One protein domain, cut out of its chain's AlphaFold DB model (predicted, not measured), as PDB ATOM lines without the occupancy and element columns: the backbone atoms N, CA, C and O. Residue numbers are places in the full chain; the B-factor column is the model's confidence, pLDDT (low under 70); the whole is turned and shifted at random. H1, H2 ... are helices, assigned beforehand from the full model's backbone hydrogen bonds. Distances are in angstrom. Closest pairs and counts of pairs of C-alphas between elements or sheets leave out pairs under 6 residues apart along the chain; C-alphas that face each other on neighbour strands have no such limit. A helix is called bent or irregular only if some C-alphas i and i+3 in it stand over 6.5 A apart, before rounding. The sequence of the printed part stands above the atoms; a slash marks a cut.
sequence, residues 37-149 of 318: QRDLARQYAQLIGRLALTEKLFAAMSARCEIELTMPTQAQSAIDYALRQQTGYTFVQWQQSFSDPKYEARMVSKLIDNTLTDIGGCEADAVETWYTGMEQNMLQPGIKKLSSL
ATOM      1  N   GLN A  37      -9.746  31.631   7.632       83.62
ATOM      2  CA  GLN A  37      -9.366  30.352   7.022       83.62
ATOM      3  C   GLN A  37      -9.041  30.505   5.533       83.62
ATOM      4  O   GLN A  37      -8.185  29.787   5.017       83.62
ATOM      5  N   ARG A  38      -9.702  31.432   4.825       86.06
ATOM      6  CA  ARG A  38      -9.387  31.720   3.416       86.06
ATOM      7  C   ARG A  38      -8.043  32.424   3.286       86.06
ATOM      8  O   ARG A  38      -7.286  32.100   2.373       86.06
ATOM      9  N   ASP A  39      -7.738  33.342   4.196       90.38
ATOM     10  CA  ASP A  39      -6.459  34.048   4.201       90.38
ATOM     11  C   ASP A  39      -5.305  33.118   4.573       90.38
ATOM     12  O   ASP A  39      -4.258  33.155   3.927       90.38
ATOM     13  N   LEU A  40      -5.504  32.214   5.534       91.50
ATOM     14  CA  LEU A  40      -4.521  31.181   5.850       91.50
ATOM     15  C   LEU A  40      -4.316  30.215   4.672       91.50
ATOM     16  O   LEU A  40      -3.178  29.926   4.303       91.50
ATOM     17  N   ALA A  41      -5.398  29.784   4.015       90.81
ATOM     18  CA  ALA A  41      -5.316  28.971   2.801       90.81
ATOM     19  C   ALA A  41      -4.505  29.677   1.699       90.81
ATOM     20  O   ALA A  41      -3.666  29.053   1.049       90.81
ATOM     21  N   ARG A  42      -4.716  30.990   1.511       91.69
ATOM     22  CA  ARG A  42      -3.950  31.806   0.558       91.69
ATOM     23  C   ARG A  42      -2.467  31.840   0.915       91.69
ATOM     24  O   ARG A  42      -1.642  31.655   0.027       91.69
ATOM     25  N   GLN A  43      -2.137  32.034   2.191       94.25
ATOM     26  CA  GLN A  43      -0.750  32.048   2.663       94.25
ATOM     27  C   GLN A  43      -0.045  30.719   2.376       94.25
ATOM     28  O   GLN A  43       1.042  30.731   1.802       94.25
ATOM     29  N   TYR A  44      -0.678  29.581   2.685       94.56
ATOM     30  CA  TYR A  44      -0.124  28.263   2.357       94.56
ATOM     31  C   TYR A  44       0.049  28.068   0.848       94.56
ATOM     32  O   TYR A  44       1.132  27.694   0.404       94.56
ATOM     33  N   ALA A  45      -0.983  28.364   0.053       92.38
ATOM     34  CA  ALA A  45      -0.934  28.243  -1.404       92.38
ATOM     35  C   ALA A  45       0.221  29.052  -2.017       92.38
ATOM     36  O   ALA A  45       1.000  28.520  -2.807       92.38
ATOM     37  N   GLN A  46       0.362  30.319  -1.620       92.19
ATOM     38  CA  GLN A  46       1.416  31.202  -2.120       92.19
ATOM     39  C   GLN A  46       2.806  30.738  -1.686       92.19
ATOM     40  O   GLN A  46       3.732  30.714  -2.495       92.19
ATOM     41  N   LEU A  47       2.963  30.371  -0.415       95.88
ATOM     42  CA  LEU A  47       4.258  30.006   0.137       95.88
ATOM     43  C   LEU A  47       4.772  28.682  -0.431       95.88
ATOM     44  O   LEU A  47       5.900  28.617  -0.915       95.88
ATOM     45  N   ILE A  48       3.931  27.648  -0.430       94.94
ATOM     46  CA  ILE A  48       4.292  26.331  -0.964       94.94
ATOM     47  C   ILE A  48       4.478  26.414  -2.481       94.94
ATOM     48  O   ILE A  48       5.405  25.804  -3.004       94.94
ATOM     49  N   GLY A  49       3.669  27.218  -3.182       93.00
ATOM     50  CA  GLY A  49       3.844  27.478  -4.611       93.00
ATOM     51  C   GLY A  49       5.200  28.108  -4.939       93.00
ATOM     52  O   GLY A  49       5.861  27.674  -5.877       93.00
ATOM     53  N   ARG A  50       5.673  29.076  -4.141       93.12
ATOM     54  CA  ARG A  50       7.015  29.671  -4.304       93.12
ATOM     55  C   ARG A  50       8.141  28.670  -4.040       93.12
ATOM     56  O   ARG A  50       9.122  28.647  -4.781       93.12
ATOM     57  N   LEU A  51       7.996  27.831  -3.014       95.81
ATOM     58  CA  LEU A  51       8.963  26.772  -2.703       95.81
ATOM     59  C   LEU A  51       9.015  25.713  -3.817       95.81
ATOM     60  O   LEU A  51      10.097  25.338  -4.259       95.81
ATOM     61  N   ALA A  52       7.854  25.296  -4.328       94.56
ATOM     62  CA  ALA A  52       7.748  24.381  -5.464       94.56
ATOM     63  C   ALA A  52       8.341  24.994  -6.735       94.56
ATOM     64  O   ALA A  52       9.092  24.334  -7.442       94.56
ATOM     65  N   LEU A  53       8.076  26.273  -7.005       93.19
ATOM     66  CA  LEU A  53       8.694  26.974  -8.126       93.19
ATOM     67  C   LEU A  53      10.223  26.991  -8.004       93.19
ATOM     68  O   LEU A  53      10.903  26.728  -8.986       93.19
ATOM     69  N   THR A  54      10.758  27.238  -6.808       94.56
ATOM     70  CA  THR A  54      12.210  27.214  -6.554       94.56
ATOM     71  C   THR A  54      12.811  25.842  -6.878       94.56
ATOM     72  O   THR A  54      13.779  25.764  -7.627       94.56
ATOM     73  N   GLU A  55      12.183  24.756  -6.411       95.19
ATOM     74  CA  GLU A  55      12.576  23.379  -6.756       95.19
ATOM     75  C   GLU A  55      12.606  23.150  -8.275       95.19
ATOM     76  O   GLU A  55      13.568  22.602  -8.815       95.19
ATOM     77  N   LYS A  56      11.562  23.594  -8.985       94.88
ATOM     78  CA  LYS A  56      11.470  23.435 -10.441       94.88
ATOM     79  C   LYS A  56      12.480  24.295 -11.194       94.88
ATOM     80  O   LYS A  56      12.966  23.854 -12.230       94.88
ATOM     81  N   LEU A  57      12.802  25.488 -10.696       95.81
ATOM     82  CA  LEU A  57      13.830  26.347 -11.283       95.81
ATOM     83  C   LEU A  57      15.216  25.717 -11.150       95.81
ATOM     84  O   LEU A  57      15.958  25.737 -12.123       95.81
ATOM     85  N   PHE A  58      15.542  25.100 -10.010       96.56
ATOM     86  CA  PHE A  58      16.797  24.355  -9.854       96.56
ATOM     87  C   PHE A  58      16.890  23.200 -10.852       96.56
ATOM     88  O   PHE A  58      17.874  23.102 -11.579       96.56
ATOM     89  N   ALA A  59      15.830  22.396 -10.974       95.44
ATOM     90  CA  ALA A  59      15.790  21.306 -11.949       95.44
ATOM     91  C   ALA A  59      15.886  21.805 -13.405       95.44
ATOM     92  O   ALA A  59      16.551  21.187 -14.232       95.44
ATOM     93  N   ALA A  60      15.239  22.928 -13.734       96.06
ATOM     94  CA  ALA A  60      15.290  23.511 -15.072       96.06
ATOM     95  C   ALA A  60      16.666  24.106 -15.399       96.06
ATOM     96  O   ALA A  60      17.161  23.890 -16.503       96.06
ATOM     97  N   MET A  61      17.290  24.809 -14.450       96.75
ATOM     98  CA  MET A  61      18.661  25.310 -14.581       96.75
ATOM     99  C   MET A  61      19.637  24.148 -14.772       96.75
ATOM    100  O   MET A  61      20.429  24.159 -15.708       96.75
ATOM    101  N   SER A  62      19.502  23.109 -13.944       96.44
ATOM    102  CA  SER A  62      20.301  21.888 -14.034       96.44
ATOM    103  C   SER A  62      20.217  21.253 -15.422       96.44
ATOM    104  O   SER A  62      21.238  20.966 -16.039       96.44
ATOM    105  N   ALA A  63      19.003  21.116 -15.961       95.56
ATOM    106  CA  ALA A  63      18.790  20.542 -17.284       95.56
ATOM    107  C   ALA A  63      19.298  21.430 -18.434       95.56
ATOM    108  O   ALA A  63      19.722  20.902 -19.456       95.56
ATOM    109  N   ARG A  64      19.225  22.764 -18.310       95.62
ATOM    110  CA  ARG A  64      19.653  23.697 -19.368       95.62
ATOM    111  C   ARG A  64      21.162  23.897 -19.420       95.62
ATOM    112  O   ARG A  64      21.684  24.090 -20.511       95.62
ATOM    113  N   CYS A  65      21.824  23.872 -18.269       96.19
ATOM    114  CA  CYS A  65      23.260  24.113 -18.164       96.19
ATOM    115  C   CYS A  65      24.086  22.841 -17.967       96.19
ATOM    116  O   CYS A  65      25.302  22.942 -17.873       96.19
ATOM    117  N   GLU A  66      23.449  21.668 -17.899       95.44
ATOM    118  CA  GLU A  66      24.113  20.377 -17.655       95.44
ATOM    119  C   GLU A  66      24.940  20.366 -16.350       95.44
ATOM    120  O   GLU A  66      25.968  19.701 -16.241       95.44
ATOM    121  N   ILE A  67      24.464  21.094 -15.333       94.00
ATOM    122  CA  ILE A  67      25.062  21.187 -13.991       94.00
ATOM    123  C   ILE A  67      24.143  20.478 -12.997       94.00
ATOM    124  O   ILE A  67      22.925  20.607 -13.079       94.00
ATOM    125  N   GLU A  68      24.683  19.749 -12.025       93.06
ATOM    126  CA  GLU A  68      23.872  19.086 -10.998       93.06
ATOM    127  C   GLU A  68      23.426  20.081  -9.914       93.06
ATOM    128  O   GLU A  68      24.092  20.272  -8.900       93.06
ATOM    129  N   LEU A  69      22.272  20.722 -10.128       93.00
ATOM    130  CA  LEU A  69      21.624  21.575  -9.129       93.00
ATOM    131  C   LEU A  69      20.386  20.872  -8.592       93.00
ATOM    132  O   LEU A  69      19.432  20.599  -9.324       93.00
ATOM    133  N   THR A  70      20.372  20.612  -7.291       92.94
ATOM    134  CA  THR A  70      19.223  20.015  -6.614       92.94
ATOM    135  C   THR A  70      18.895  20.804  -5.364       92.94
ATOM    136  O   THR A  70      19.764  21.412  -4.753       92.94
ATOM    137  N   MET A  71      17.620  20.811  -4.969       94.00
ATOM    138  CA  MET A  71      17.268  21.373  -3.669       94.00
ATOM    139  C   MET A  71      17.966  20.556  -2.570       94.00
ATOM    140  O   MET A  71      17.832  19.329  -2.582       94.00
ATOM    141  N   PRO A  72      18.633  21.193  -1.590       94.31
ATOM    142  CA  PRO A  72      19.330  20.465  -0.541       94.31
ATOM    143  C   PRO A  72      18.381  19.525   0.198       94.31
ATOM    144  O   PRO A  72      17.263  19.907   0.556       94.31
ATOM    145  N   THR A  73      18.832  18.307   0.483       94.56
ATOM    146  CA  THR A  73      18.016  17.274   1.151       94.56
ATOM    147  C   THR A  73      17.464  17.746   2.499       94.56
ATOM    148  O   THR A  73      16.292  17.526   2.810       94.56
ATOM    149  N   GLN A  74      18.260  18.502   3.259       94.44
ATOM    150  CA  GLN A  74      17.823  19.109   4.516       94.44
ATOM    151  C   GLN A  74      16.726  20.161   4.311       94.44
ATOM    152  O   GLN A  74      15.798  20.238   5.117       94.44
ATOM    153  N   ALA A  75      16.787  20.943   3.228       95.81
ATOM    154  CA  ALA A  75      15.745  21.907   2.886       95.81
ATOM    155  C   ALA A  75      14.453  21.199   2.454       95.81
ATOM    156  O   ALA A  75      13.377  21.562   2.927       95.81
ATOM    157  N   GLN A  76      14.551  20.135   1.650       96.19
ATOM    158  CA  GLN A  76      13.403  19.294   1.292       96.19
ATOM    159  C   GLN A  76      12.730  18.702   2.539       96.19
ATOM    160  O   GLN A  76      11.513  18.817   2.698       96.19
ATOM    161  N   SER A  77      13.515  18.129   3.461       97.44
ATOM    162  CA  SER A  77      13.009  17.631   4.746       97.44
ATOM    163  C   SER A  77      12.381  18.750   5.579       97.44
ATOM    164  O   SER A  77      11.329  18.532   6.173       97.44
ATOM    165  N   ALA A  78      12.961  19.953   5.610       97.56
ATOM    166  CA  ALA A  78      12.413  21.070   6.377       97.56
ATOM    167  C   ALA A  78      11.042  21.516   5.847       97.56
ATOM    168  O   ALA A  78      10.113  21.709   6.634       97.56
ATOM    169  N   ILE A  79      10.896  21.629   4.520       97.81
ATOM    170  CA  ILE A  79       9.618  21.953   3.871       97.81
ATOM    171  C   ILE A  79       8.591  20.863   4.170       97.81
ATOM    172  O   ILE A  79       7.484  21.159   4.619       97.81
ATOM    173  N   ASP A  80       8.959  19.602   3.939       97.00
ATOM    174  CA  ASP A  80       8.071  18.464   4.134       97.00
ATOM    175  C   ASP A  80       7.630  18.319   5.596       97.00
ATOM    176  O   ASP A  80       6.440  18.159   5.872       97.00
ATOM    177  N   TYR A  81       8.567  18.408   6.541       96.50
ATOM    178  CA  TYR A  81       8.284  18.307   7.967       96.50
ATOM    179  C   TYR A  81       7.378  19.442   8.436       96.50
ATOM    180  O   TYR A  81       6.339  19.166   9.037       96.50
ATOM    181  N   ALA A  82       7.708  20.697   8.116       95.62
ATOM    182  CA  ALA A  82       6.882  21.840   8.491       95.62
ATOM    183  C   ALA A  82       5.466  21.718   7.907       95.62
ATOM    184  O   ALA A  82       4.478  21.857   8.631       95.62
ATOM    185  N   LEU A  83       5.353  21.375   6.621       95.19
ATOM    186  CA  LEU A  83       4.057  21.236   5.970       95.19
ATOM    187  C   LEU A  83       3.224  20.105   6.572       95.19
ATOM    188  O   LEU A  83       2.038  20.296   6.857       95.19
ATOM    189  N   ARG A  84       3.833  18.940   6.814       93.88
ATOM    190  CA  ARG A  84       3.137  17.806   7.424       93.88
ATOM    191  C   ARG A  84       2.660  18.122   8.819       93.88
ATOM    192  O   ARG A  84       1.522  17.785   9.133       93.88
ATOM    193  N   GLN A  85       3.491  18.751   9.647       91.44
ATOM    194  CA  GLN A  85       3.080  19.107  11.000       91.44
ATOM    195  C   GLN A  85       1.863  20.031  10.961       91.44
ATOM    196  O   GLN A  85       0.913  19.786  11.687       91.44
ATOM    197  N   GLN A  86       1.816  21.007  10.052       90.75
ATOM    198  CA  GLN A  86       0.715  21.969  10.040       90.75
ATOM    199  C   GLN A  86      -0.528  21.552   9.245       90.75
ATOM    200  O   GLN A  86      -1.588  22.140   9.438       90.75
ATOM    201  N   THR A  87      -0.423  20.586   8.329       91.12
ATOM    202  CA  THR A  87      -1.515  20.277   7.379       91.12
ATOM    203  C   THR A  87      -1.817  18.787   7.224       91.12
ATOM    204  O   THR A  87      -2.858  18.420   6.683       91.12
ATOM    205  N   GLY A  88      -0.901  17.909   7.644       90.62
ATOM    206  CA  GLY A  88      -0.953  16.470   7.380       90.62
ATOM    207  C   GLY A  88      -0.519  16.042   5.969       90.62
ATOM    208  O   GLY A  88      -0.498  14.843   5.701       90.62
ATOM    209  N   TYR A  89      -0.160  16.974   5.080       93.19
ATOM    210  CA  TYR A  89       0.295  16.684   3.714       93.19
ATOM    211  C   TYR A  89       1.819  16.730   3.623       93.19
ATOM    212  O   TYR A  89       2.446  17.645   4.152       93.19
ATOM    213  N   THR A  90       2.418  15.775   2.908       94.38
ATOM    214  CA  THR A  90       3.807  15.913   2.441       94.38
ATOM    215  C   THR A  90       3.901  16.994   1.370       94.38
ATOM    216  O   THR A  90       2.905  17.331   0.720       94.38
ATOM    217  N   PHE A  91       5.109  17.500   1.129       95.06
ATOM    218  CA  PHE A  91       5.338  18.476   0.058       95.06
ATOM    219  C   PHE A  91       4.907  17.932  -1.314       95.06
ATOM    220  O   PHE A  91       4.159  18.580  -2.047       95.06
ATOM    221  N   VAL A  92       5.249  16.673  -1.596       93.38
ATOM    222  CA  VAL A  92       4.845  15.969  -2.824       93.38
ATOM    223  C   VAL A  92       3.327  15.779  -2.904       93.38
ATOM    224  O   VAL A  92       2.720  16.051  -3.940       93.38
ATOM    225  N   GLN A  93       2.678  15.344  -1.817       93.56
ATOM    226  CA  GLN A  93       1.220  15.174  -1.790       93.56
ATOM    227  C   GLN A  93       0.497  16.501  -2.022       93.56
ATOM    228  O   GLN A  93      -0.572  16.515  -2.640       93.56
ATOM    229  N   TRP A  94       1.050  17.607  -1.520       93.12
ATOM    230  CA  TRP A  94       0.506  18.938  -1.742       93.12
ATOM    231  C   TRP A  94       0.577  19.326  -3.216       93.12
ATOM    232  O   TRP A  94      -0.463  19.626  -3.805       93.12
ATOM    233  N   GLN A  95       1.765  19.246  -3.825       92.50
ATOM    234  CA  GLN A  95       1.957  19.518  -5.253       92.50
ATOM    235  C   GLN A  95       0.984  18.677  -6.098       92.50
ATOM    236  O   GLN A  95       0.191  19.217  -6.861       92.50
ATOM    237  N   GLN A  96       0.902  17.364  -5.863       91.25
ATOM    238  CA  GLN A  96      -0.030  16.480  -6.582       91.25
ATOM    239  C   GLN A  96      -1.510  16.869  -6.437       91.25
ATOM    240  O   GLN A  96      -2.323  16.577  -7.313       91.25
ATOM    241  N   SER A  97      -1.894  17.482  -5.316       89.69
ATOM    242  CA  SER A  97      -3.296  17.800  -5.024       89.69
ATOM    243  C   SER A  97      -3.720  19.170  -5.558       89.69
ATOM    244  O   SER A  97      -4.900  19.352  -5.898       89.69
ATOM    245  N   PHE A  98      -2.784  20.124  -5.603       89.19
ATOM    246  CA  PHE A  98      -3.077  21.551  -5.765       89.19
ATOM    247  C   PHE A  98      -2.318  22.247  -6.906       89.19
ATOM    248  O   PHE A  98      -2.709  23.356  -7.274       89.19
ATOM    249  N   SER A  99      -1.295  21.621  -7.493       86.06
ATOM    250  CA  SER A  99      -0.562  22.169  -8.641       86.06
ATOM    251  C   SER A  99      -1.273  21.942  -9.982       86.06
ATOM    252  O   SER A  99      -2.069  21.015 -10.136       86.06
ATOM    253  N   ASP A 100      -0.939  22.774 -10.974       87.06
ATOM    254  CA  ASP A 100      -1.222  22.572 -12.401       87.06
ATOM    255  C   ASP A 100       0.116  22.391 -13.146       87.06
ATOM    256  O   ASP A 100       0.777  23.381 -13.482       87.06
ATOM    257  N   PRO A 101       0.523  21.143 -13.446       86.44
ATOM    258  CA  PRO A 101       1.815  20.859 -14.070       86.44
ATOM    259  C   PRO A 101       2.020  21.543 -15.427       86.44
ATOM    260  O   PRO A 101       3.146  21.884 -15.788       86.44
ATOM    261  N   LYS A 102       0.943  21.757 -16.200       87.31
ATOM    262  CA  LYS A 102       1.043  22.391 -17.523       87.31
ATOM    263  C   LYS A 102       1.320  23.879 -17.388       87.31
ATOM    264  O   LYS A 102       2.095  24.430 -18.169       87.31
ATOM    265  N   TYR A 103       0.664  24.534 -16.435       85.75
ATOM    266  CA  TYR A 103       0.937  25.935 -16.145       85.75
ATOM    267  C   TYR A 103       2.348  26.109 -15.570       85.75
ATOM    268  O   TYR A 103       3.090  26.969 -16.048       85.75
ATOM    269  N   GLU A 104       2.744  25.263 -14.615       87.31
ATOM    270  CA  GLU A 104       4.083  25.278 -14.011       87.31
ATOM    271  C   GLU A 104       5.186  25.159 -15.059       87.31
ATOM    272  O   GLU A 104       6.080  25.999 -15.086       87.31
ATOM    273  N   ALA A 105       5.095  24.186 -15.970       89.31
ATOM    274  CA  ALA A 105       6.106  23.982 -17.006       89.31
ATOM    275  C   ALA A 105       6.290  25.219 -17.905       89.31
ATOM    276  O   ALA A 105       7.418  25.613 -18.196       89.31
ATOM    277  N   ARG A 106       5.189  25.878 -18.303       90.06
ATOM    278  CA  ARG A 106       5.255  27.116 -19.103       90.06
ATOM    279  C   ARG A 106       5.898  28.262 -18.327       90.06
ATOM    280  O   ARG A 106       6.725  28.985 -18.878       90.06
ATOM    281  N   MET A 107       5.514  28.431 -17.063       91.94
ATOM    282  CA  MET A 107       6.053  29.480 -16.201       91.94
ATOM    283  C   MET A 107       7.552  29.277 -15.946       91.94
ATOM    284  O   MET A 107       8.324  30.215 -16.118       91.94
ATOM    285  N   VAL A 108       7.966  28.054 -15.607       94.88
ATOM    286  CA  VAL A 108       9.370  27.685 -15.369       94.88
ATOM    287  C   VAL A 108      10.215  27.902 -16.622       94.88
ATOM    288  O   VAL A 108      11.267  28.522 -16.518       94.88
ATOM    289  N   SER A 109       9.747  27.477 -17.802       92.88
ATOM    290  CA  SER A 109      10.482  27.690 -19.059       92.88
ATOM    291  C   SER A 109      10.735  29.174 -19.331       92.88
ATOM    292  O   SER A 109      11.853  29.559 -19.645       92.88
ATOM    293  N   LYS A 110       9.719  30.029 -19.166       93.44
ATOM    294  CA  LYS A 110       9.884  31.471 -19.389       93.44
ATOM    295  C   LYS A 110      10.840  32.103 -18.375       93.44
ATOM    296  O   LYS A 110      11.639  32.962 -18.729       93.44
ATOM    297  N   LEU A 111      10.733  31.703 -17.108       95.75
ATOM    298  CA  LEU A 111      11.585  32.238 -16.050       95.75
ATOM    299  C   LEU A 111      13.041  31.818 -16.228       95.75
ATOM    300  O   LEU A 111      13.915  32.652 -16.007       95.75
ATOM    301  N   ILE A 112      13.310  30.577 -16.643       95.81
ATOM    302  CA  ILE A 112      14.689  30.121 -16.821       95.81
ATOM    303  C   ILE A 112      15.361  30.803 -18.015       95.81
ATOM    304  O   ILE A 112      16.504  31.222 -17.888       95.81
ATOM    305  N   ASP A 113      14.641  31.009 -19.122       94.31
ATOM    306  CA  ASP A 113      15.181  31.716 -20.292       94.31
ATOM    307  C   ASP A 113      15.550  33.173 -19.936       94.31
ATOM    308  O   ASP A 113      16.632  33.652 -20.280       94.31
ATOM    309  N   ASN A 114      14.688  33.859 -19.174       94.88
ATOM    310  CA  ASN A 114      14.977  35.202 -18.662       94.88
ATOM    311  C   ASN A 114      16.160  35.198 -17.685       94.88
ATOM    312  O   ASN A 114      17.074  35.998 -17.826       94.88
ATOM    313  N   THR A 115      16.167  34.266 -16.729       95.50
ATOM    314  CA  THR A 115      17.236  34.162 -15.725       95.50
ATOM    315  C   THR A 115      18.590  33.949 -16.391       95.50
ATOM    316  O   THR A 115      19.541  34.637 -16.050       95.50
ATOM    317  N   LEU A 116      18.678  33.042 -17.370       95.75
ATOM    318  CA  LEU A 116      19.909  32.799 -18.125       95.75
ATOM    319  C   LEU A 116      20.364  34.039 -18.894       95.75
ATOM    320  O   LEU A 116      21.559  34.301 -18.971       95.75
ATOM    321  N   THR A 117      19.426  34.821 -19.427       95.25
ATOM    322  CA  THR A 117      19.751  36.101 -20.071       95.25
ATOM    323  C   THR A 117      20.351  37.088 -19.064       95.25
ATOM    324  O   THR A 117      21.349  37.735 -19.372       95.25
ATOM    325  N   ASP A 118      19.789  37.160 -17.856       94.38
ATOM    326  CA  ASP A 118      20.217  38.096 -16.811       94.38
ATOM    327  C   ASP A 118      21.574  37.723 -16.190       94.38
ATOM    328  O   ASP A 118      22.377  38.607 -15.896       94.38
ATOM    329  N   ILE A 119      21.848  36.427 -16.000       95.00
ATOM    330  CA  ILE A 119      23.101  35.950 -15.385       95.00
ATOM    331  C   ILE A 119      24.231  35.726 -16.402       95.00
ATOM    332  O   ILE A 119      25.340  35.379 -16.009       95.00
ATOM    333  N   GLY A 120      23.979  35.934 -17.699       92.44
ATOM    334  CA  GLY A 120      24.996  35.812 -18.748       92.44
ATOM    335  C   GLY A 120      25.212  34.392 -19.284       92.44
ATOM    336  O   GLY A 120      26.260  34.113 -19.857       92.44
ATOM    337  N   GLY A 121      24.227  33.504 -19.145       94.50
ATOM    338  CA  GLY A 121      24.245  32.144 -19.683       94.50
ATOM    339  C   GLY A 121      24.524  31.073 -18.628       94.50
ATOM    340  O   GLY A 121      24.097  31.189 -17.484       94.50
ATOM    341  N   CYS A 122      25.201  30.001 -19.044       96.94
ATOM    342  CA  CYS A 122      25.471  28.814 -18.223       96.94
ATOM    343  C   CYS A 122      26.884  28.797 -17.618       96.94
ATOM    344  O   CYS A 122      27.424  27.730 -17.334       96.94
ATOM    345  N   GLU A 123      27.493  29.968 -17.429       95.94
ATOM    346  CA  GLU A 123      28.788  30.078 -16.756       95.94
ATOM    347  C   GLU A 123      28.668  29.601 -15.303       95.94
ATOM    348  O   GLU A 123      27.777  30.044 -14.571       95.94
ATOM    349  N   ALA A 124      29.562  28.698 -14.883       93.19
ATOM    350  CA  ALA A 124      29.459  28.001 -13.598       93.19
ATOM    351  C   ALA A 124      29.352  28.971 -12.409       93.19
ATOM    352  O   ALA A 124      28.427  28.847 -11.608       93.19
ATOM    353  N   ASP A 125      30.211  29.994 -12.355       95.06
ATOM    354  CA  ASP A 125      30.229  30.990 -11.274       95.06
ATOM    355  C   ASP A 125      28.931  31.815 -11.210       95.06
ATOM    356  O   ASP A 125      28.443  32.167 -10.129       95.06
ATOM    357  N   ALA A 126      28.343  32.128 -12.370       96.19
ATOM    358  CA  ALA A 126      27.099  32.889 -12.454       96.19
ATOM    359  C   ALA A 126      25.903  32.047 -11.990       96.19
ATOM    360  O   ALA A 126      25.063  32.516 -11.217       96.19
ATOM    361  N   VAL A 127      25.860  30.783 -12.419       96.94
ATOM    362  CA  VAL A 127      24.849  29.808 -12.001       96.94
ATOM    363  C   VAL A 127      24.961  29.509 -10.504       96.94
ATOM    364  O   VAL A 127      23.937  29.463  -9.823       96.94
ATOM    365  N   GLU A 128      26.174  29.368  -9.969       95.69
ATOM    366  CA  GLU A 128      26.412  29.161  -8.538       95.69
ATOM    367  C   GLU A 128      25.975  30.379  -7.716       95.69
ATOM    368  O   GLU A 128      25.212  30.240  -6.760       95.69
ATOM    369  N   THR A 129      26.346  31.590  -8.146       96.75
ATOM    370  CA  THR A 129      25.910  32.839  -7.500       96.75
ATOM    371  C   THR A 129      24.384  32.954  -7.480       96.75
ATOM    372  O   THR A 129      23.791  33.298  -6.453       96.75
ATOM    373  N   TRP A 130      23.723  32.629  -8.595       97.19
ATOM    374  CA  TRP A 130      22.265  32.584  -8.670       97.19
ATOM    375  C   TRP A 130      21.674  31.536  -7.724       97.19
ATOM    376  O   TRP A 130      20.737  31.839  -6.981       97.19
ATOM    377  N   TYR A 131      22.224  30.322  -7.721       96.69
ATOM    378  CA  TYR A 131      21.759  29.215  -6.894       96.69
ATOM    379  C   TYR A 131      21.853  29.563  -5.400       96.69
ATOM    380  O   TYR A 131      20.841  29.519  -4.694       96.69
ATOM    381  N   THR A 132      23.013  30.037  -4.940       95.81
ATOM    382  CA  THR A 132      23.207  30.513  -3.562       95.81
ATOM    383  C   THR A 132      22.271  31.678  -3.229       95.81
ATOM    384  O   THR A 132      21.673  31.715  -2.150       95.81
ATOM    385  N   GLY A 133      22.071  32.613  -4.164       96.38
ATOM    386  CA  GLY A 133      21.125  33.715  -4.001       96.38
ATOM    387  C   GLY A 133      19.681  33.235  -3.817       96.38
ATOM    388  O   GLY A 133      18.963  33.749  -2.954       96.38
ATOM    389  N   MET A 134      19.248  32.226  -4.572       96.00
ATOM    390  CA  MET A 134      17.924  31.611  -4.437       96.00
ATOM    391  C   MET A 134      17.777  30.873  -3.103       96.00
ATOM    392  O   MET A 134      16.742  30.992  -2.441       96.00
ATOM    393  N   GLU A 135      18.807  30.151  -2.659       94.69
ATOM    394  CA  GLU A 135      18.798  29.497  -1.350       94.69
ATOM    395  C   GLU A 135      18.621  30.511  -0.211       94.69
ATOM    396  O   GLU A 135      17.739  30.355   0.640       94.69
ATOM    397  N   GLN A 136      19.413  31.584  -0.222       94.44
ATOM    398  CA  GLN A 136      19.421  32.593   0.838       94.44
ATOM    399  C   GLN A 136      18.153  33.455   0.855       94.44
ATOM    400  O   GLN A 136      17.627  33.747   1.928       94.44
ATOM    401  N   ASN A 137      17.646  33.850  -0.315       94.12
ATOM    402  CA  ASN A 137      16.579  34.850  -0.410       94.12
ATOM    403  C   ASN A 137      15.181  34.249  -0.597       94.12
ATOM    404  O   ASN A 137      14.190  34.885  -0.236       94.12
ATOM    405  N   MET A 138      15.079  33.028  -1.131       92.94
ATOM    406  CA  MET A 138      13.792  32.380  -1.407       92.94
ATOM    407  C   MET A 138      13.564  31.173  -0.502       92.94
ATOM    408  O   MET A 138      12.530  31.090   0.170       92.94
ATOM    409  N   LEU A 139      14.527  30.251  -0.457       94.38
ATOM    410  CA  LEU A 139      14.352  28.958   0.204       94.38
ATOM    411  C   LEU A 139      14.331  29.093   1.731       94.38
ATOM    412  O   LEU A 139      13.330  28.742   2.360       94.38
ATOM    413  N   GLN A 140      15.385  29.649   2.333       94.06
ATOM    414  CA  GLN A 140      15.493  29.756   3.794       94.06
ATOM    415  C   GLN A 140      14.389  30.628   4.421       94.06
ATOM    416  O   GLN A 140      13.739  30.178   5.376       94.06
ATOM    417  N   PRO A 141      14.067  31.827   3.888       95.94
ATOM    418  CA  PRO A 141      12.961  32.628   4.407       95.94
ATOM    419  C   PRO A 141      11.611  31.933   4.216       95.94
ATOM    420  O   PRO A 141      10.747  32.012   5.092       95.94
ATOM    421  N   GLY A 142      11.438  31.211   3.103       96.31
ATOM    422  CA  GLY A 142      10.234  30.439   2.823       96.31
ATOM    423  C   GLY A 142      10.006  29.317   3.838       96.31
ATOM    424  O   GLY A 142       8.914  29.207   4.397       96.31
ATOM    425  N   ILE A 143      11.047  28.541   4.148       96.25
ATOM    426  CA  ILE A 143      11.020  27.478   5.167       96.25
ATOM    427  C   ILE A 143      10.723  28.057   6.550       96.25
ATOM    428  O   ILE A 143       9.845  27.554   7.262       96.25
ATOM    429  N   LYS A 144      11.403  29.149   6.925       95.56
ATOM    430  CA  LYS A 144      11.169  29.843   8.199       95.56
ATOM    431  C   LYS A 144       9.718  30.300   8.314       95.56
ATOM    432  O   LYS A 144       9.068  30.047   9.329       95.56
ATOM    433  N   LYS A 145       9.182  30.925   7.260       96.50
ATOM    434  CA  LYS A 145       7.788  31.370   7.242       96.50
ATOM    435  C   LYS A 145       6.828  30.187   7.339       96.50
ATOM    436  O   LYS A 145       5.890  30.268   8.127       96.50
ATOM    437  N   LEU A 146       7.080  29.097   6.615       95.88
ATOM    438  CA  LEU A 146       6.217  27.911   6.604       95.88
ATOM    439  C   LEU A 146       6.131  27.287   7.995       95.88
ATOM    440  O   LEU A 146       5.045  26.961   8.462       95.88
ATOM    441  N   SER A 147       7.270  27.207   8.679       93.50
ATOM    442  CA  SER A 147       7.380  26.654  10.030       93.50
ATOM    443  C   SER A 147       6.647  27.499  11.079       93.50
ATOM    444  O   SER A 147       6.238  26.975  12.109       93.50
ATOM    445  N   SER A 148       6.460  28.797  10.808       94.25
ATOM    446  CA  SER A 148       5.744  29.738  11.681       94.25
ATOM    447  C   SER A 148       4.238  29.835  11.417       94.25
ATOM    448  O   SER A 148       3.536  30.515  12.163       94.25
ATOM    449  N   LEU A 149       3.732  29.230  10.334       93.06
ATOM    450  CA  LEU A 149       2.307  29.308  10.025       93.06
ATOM    451  C   LEU A 149       1.489  28.492  11.035       93.06
ATOM    452  O   LEU A 149       1.921  27.416  11.453       93.06
TER     453      LEU A 149
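AT A GLANCE: This is residues 37 to 149 of the 318 residues of an uncharacterized protein of Alteromonadaceae bacterium (UniProt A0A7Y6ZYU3). One long helix, H1, runs through the middle, and the bent but nearly straight helix H5 runs back along one side of it, with H2 beside H5's last arm. H4 crosses H1 steeply on the side away from H2, and the short H3 lies between H2 and H4 along the chain. The printed part has 113 residues with five named helices, H1 to H5 in order, and no named strand; its class is all helix. It is compact, with a radius of gyration of the C-alphas of 14.4 A, and elongated, spanning 43 by 28 by 21 A.

IN THESE COORDINATES: Find C-alpha 37 at (-9.366, 30.352, 7.022); from there H1, residues 37 to 65, runs 41.7 A to C-alpha 65 at (23.260, 24.113, -18.164). H2, residues 73 to 87, is 20.7 A long; H3, residues 91 to 98, is short; H4, residues 101 to 119, is 26.1 A long. By its hydrogen bonds H5, residues 124 to 148, was assigned as one helix, but it is bent: C-alphas 137 and 140 are 6.7 A apart. Its arms are H5a, residues 124 to 137, 19.7 A long, and H5b, residues 140 to 148, ending at C-alpha 148 at (5.744, 29.738, 11.681); they stand at a shallow tilt of 22 degrees.

HOW THE PARTS SIT: Start at Leu 47 in H1: its C-alpha and that of Gly 142 are the closest of H1 and H5b, which touch, 6.6 A apart, at a shallow tilt of 27 degrees, opposite ways. H5a is close to H1 but not clearly touching, with the closest C-alphas, of Thr 54 and Met 134, at 7.5 A. Look next at residues 53 to 61, with which alone H1 touches H4: the closest C-alphas, of Leu 57 and Val 108, are 6.2 A apart, at a steep tilt of 58 degrees. H4 and H5a only just touch, with 3 pairs of C-alphas within 8 A, the closest those of Ile 119 and Ala 126 at 5.8 A. Further out, H2 touches H5b, the closest C-alphas being those of Ala 82 and Ser 147 at 5.1 A, at a shallow tilt of 25 degrees, the same way. H2 touches H3 with residues 79 to 84 alone; the closest C-alphas, of Asp 80 and Phe 91, are 4.9 A apart. H2 and H4 are apart. In H1, H2, H3, H4, H5a and H5b every O i to N i+4 pair is within hydrogen-bond range.

THE WHOLE: The C-alphas of Gln 37 and Glu 123, the two farthest apart, are 45.0 A apart. The printed part has no cut and no long link. Its mean pLDDT is 93.8, and no printed residue is under 70.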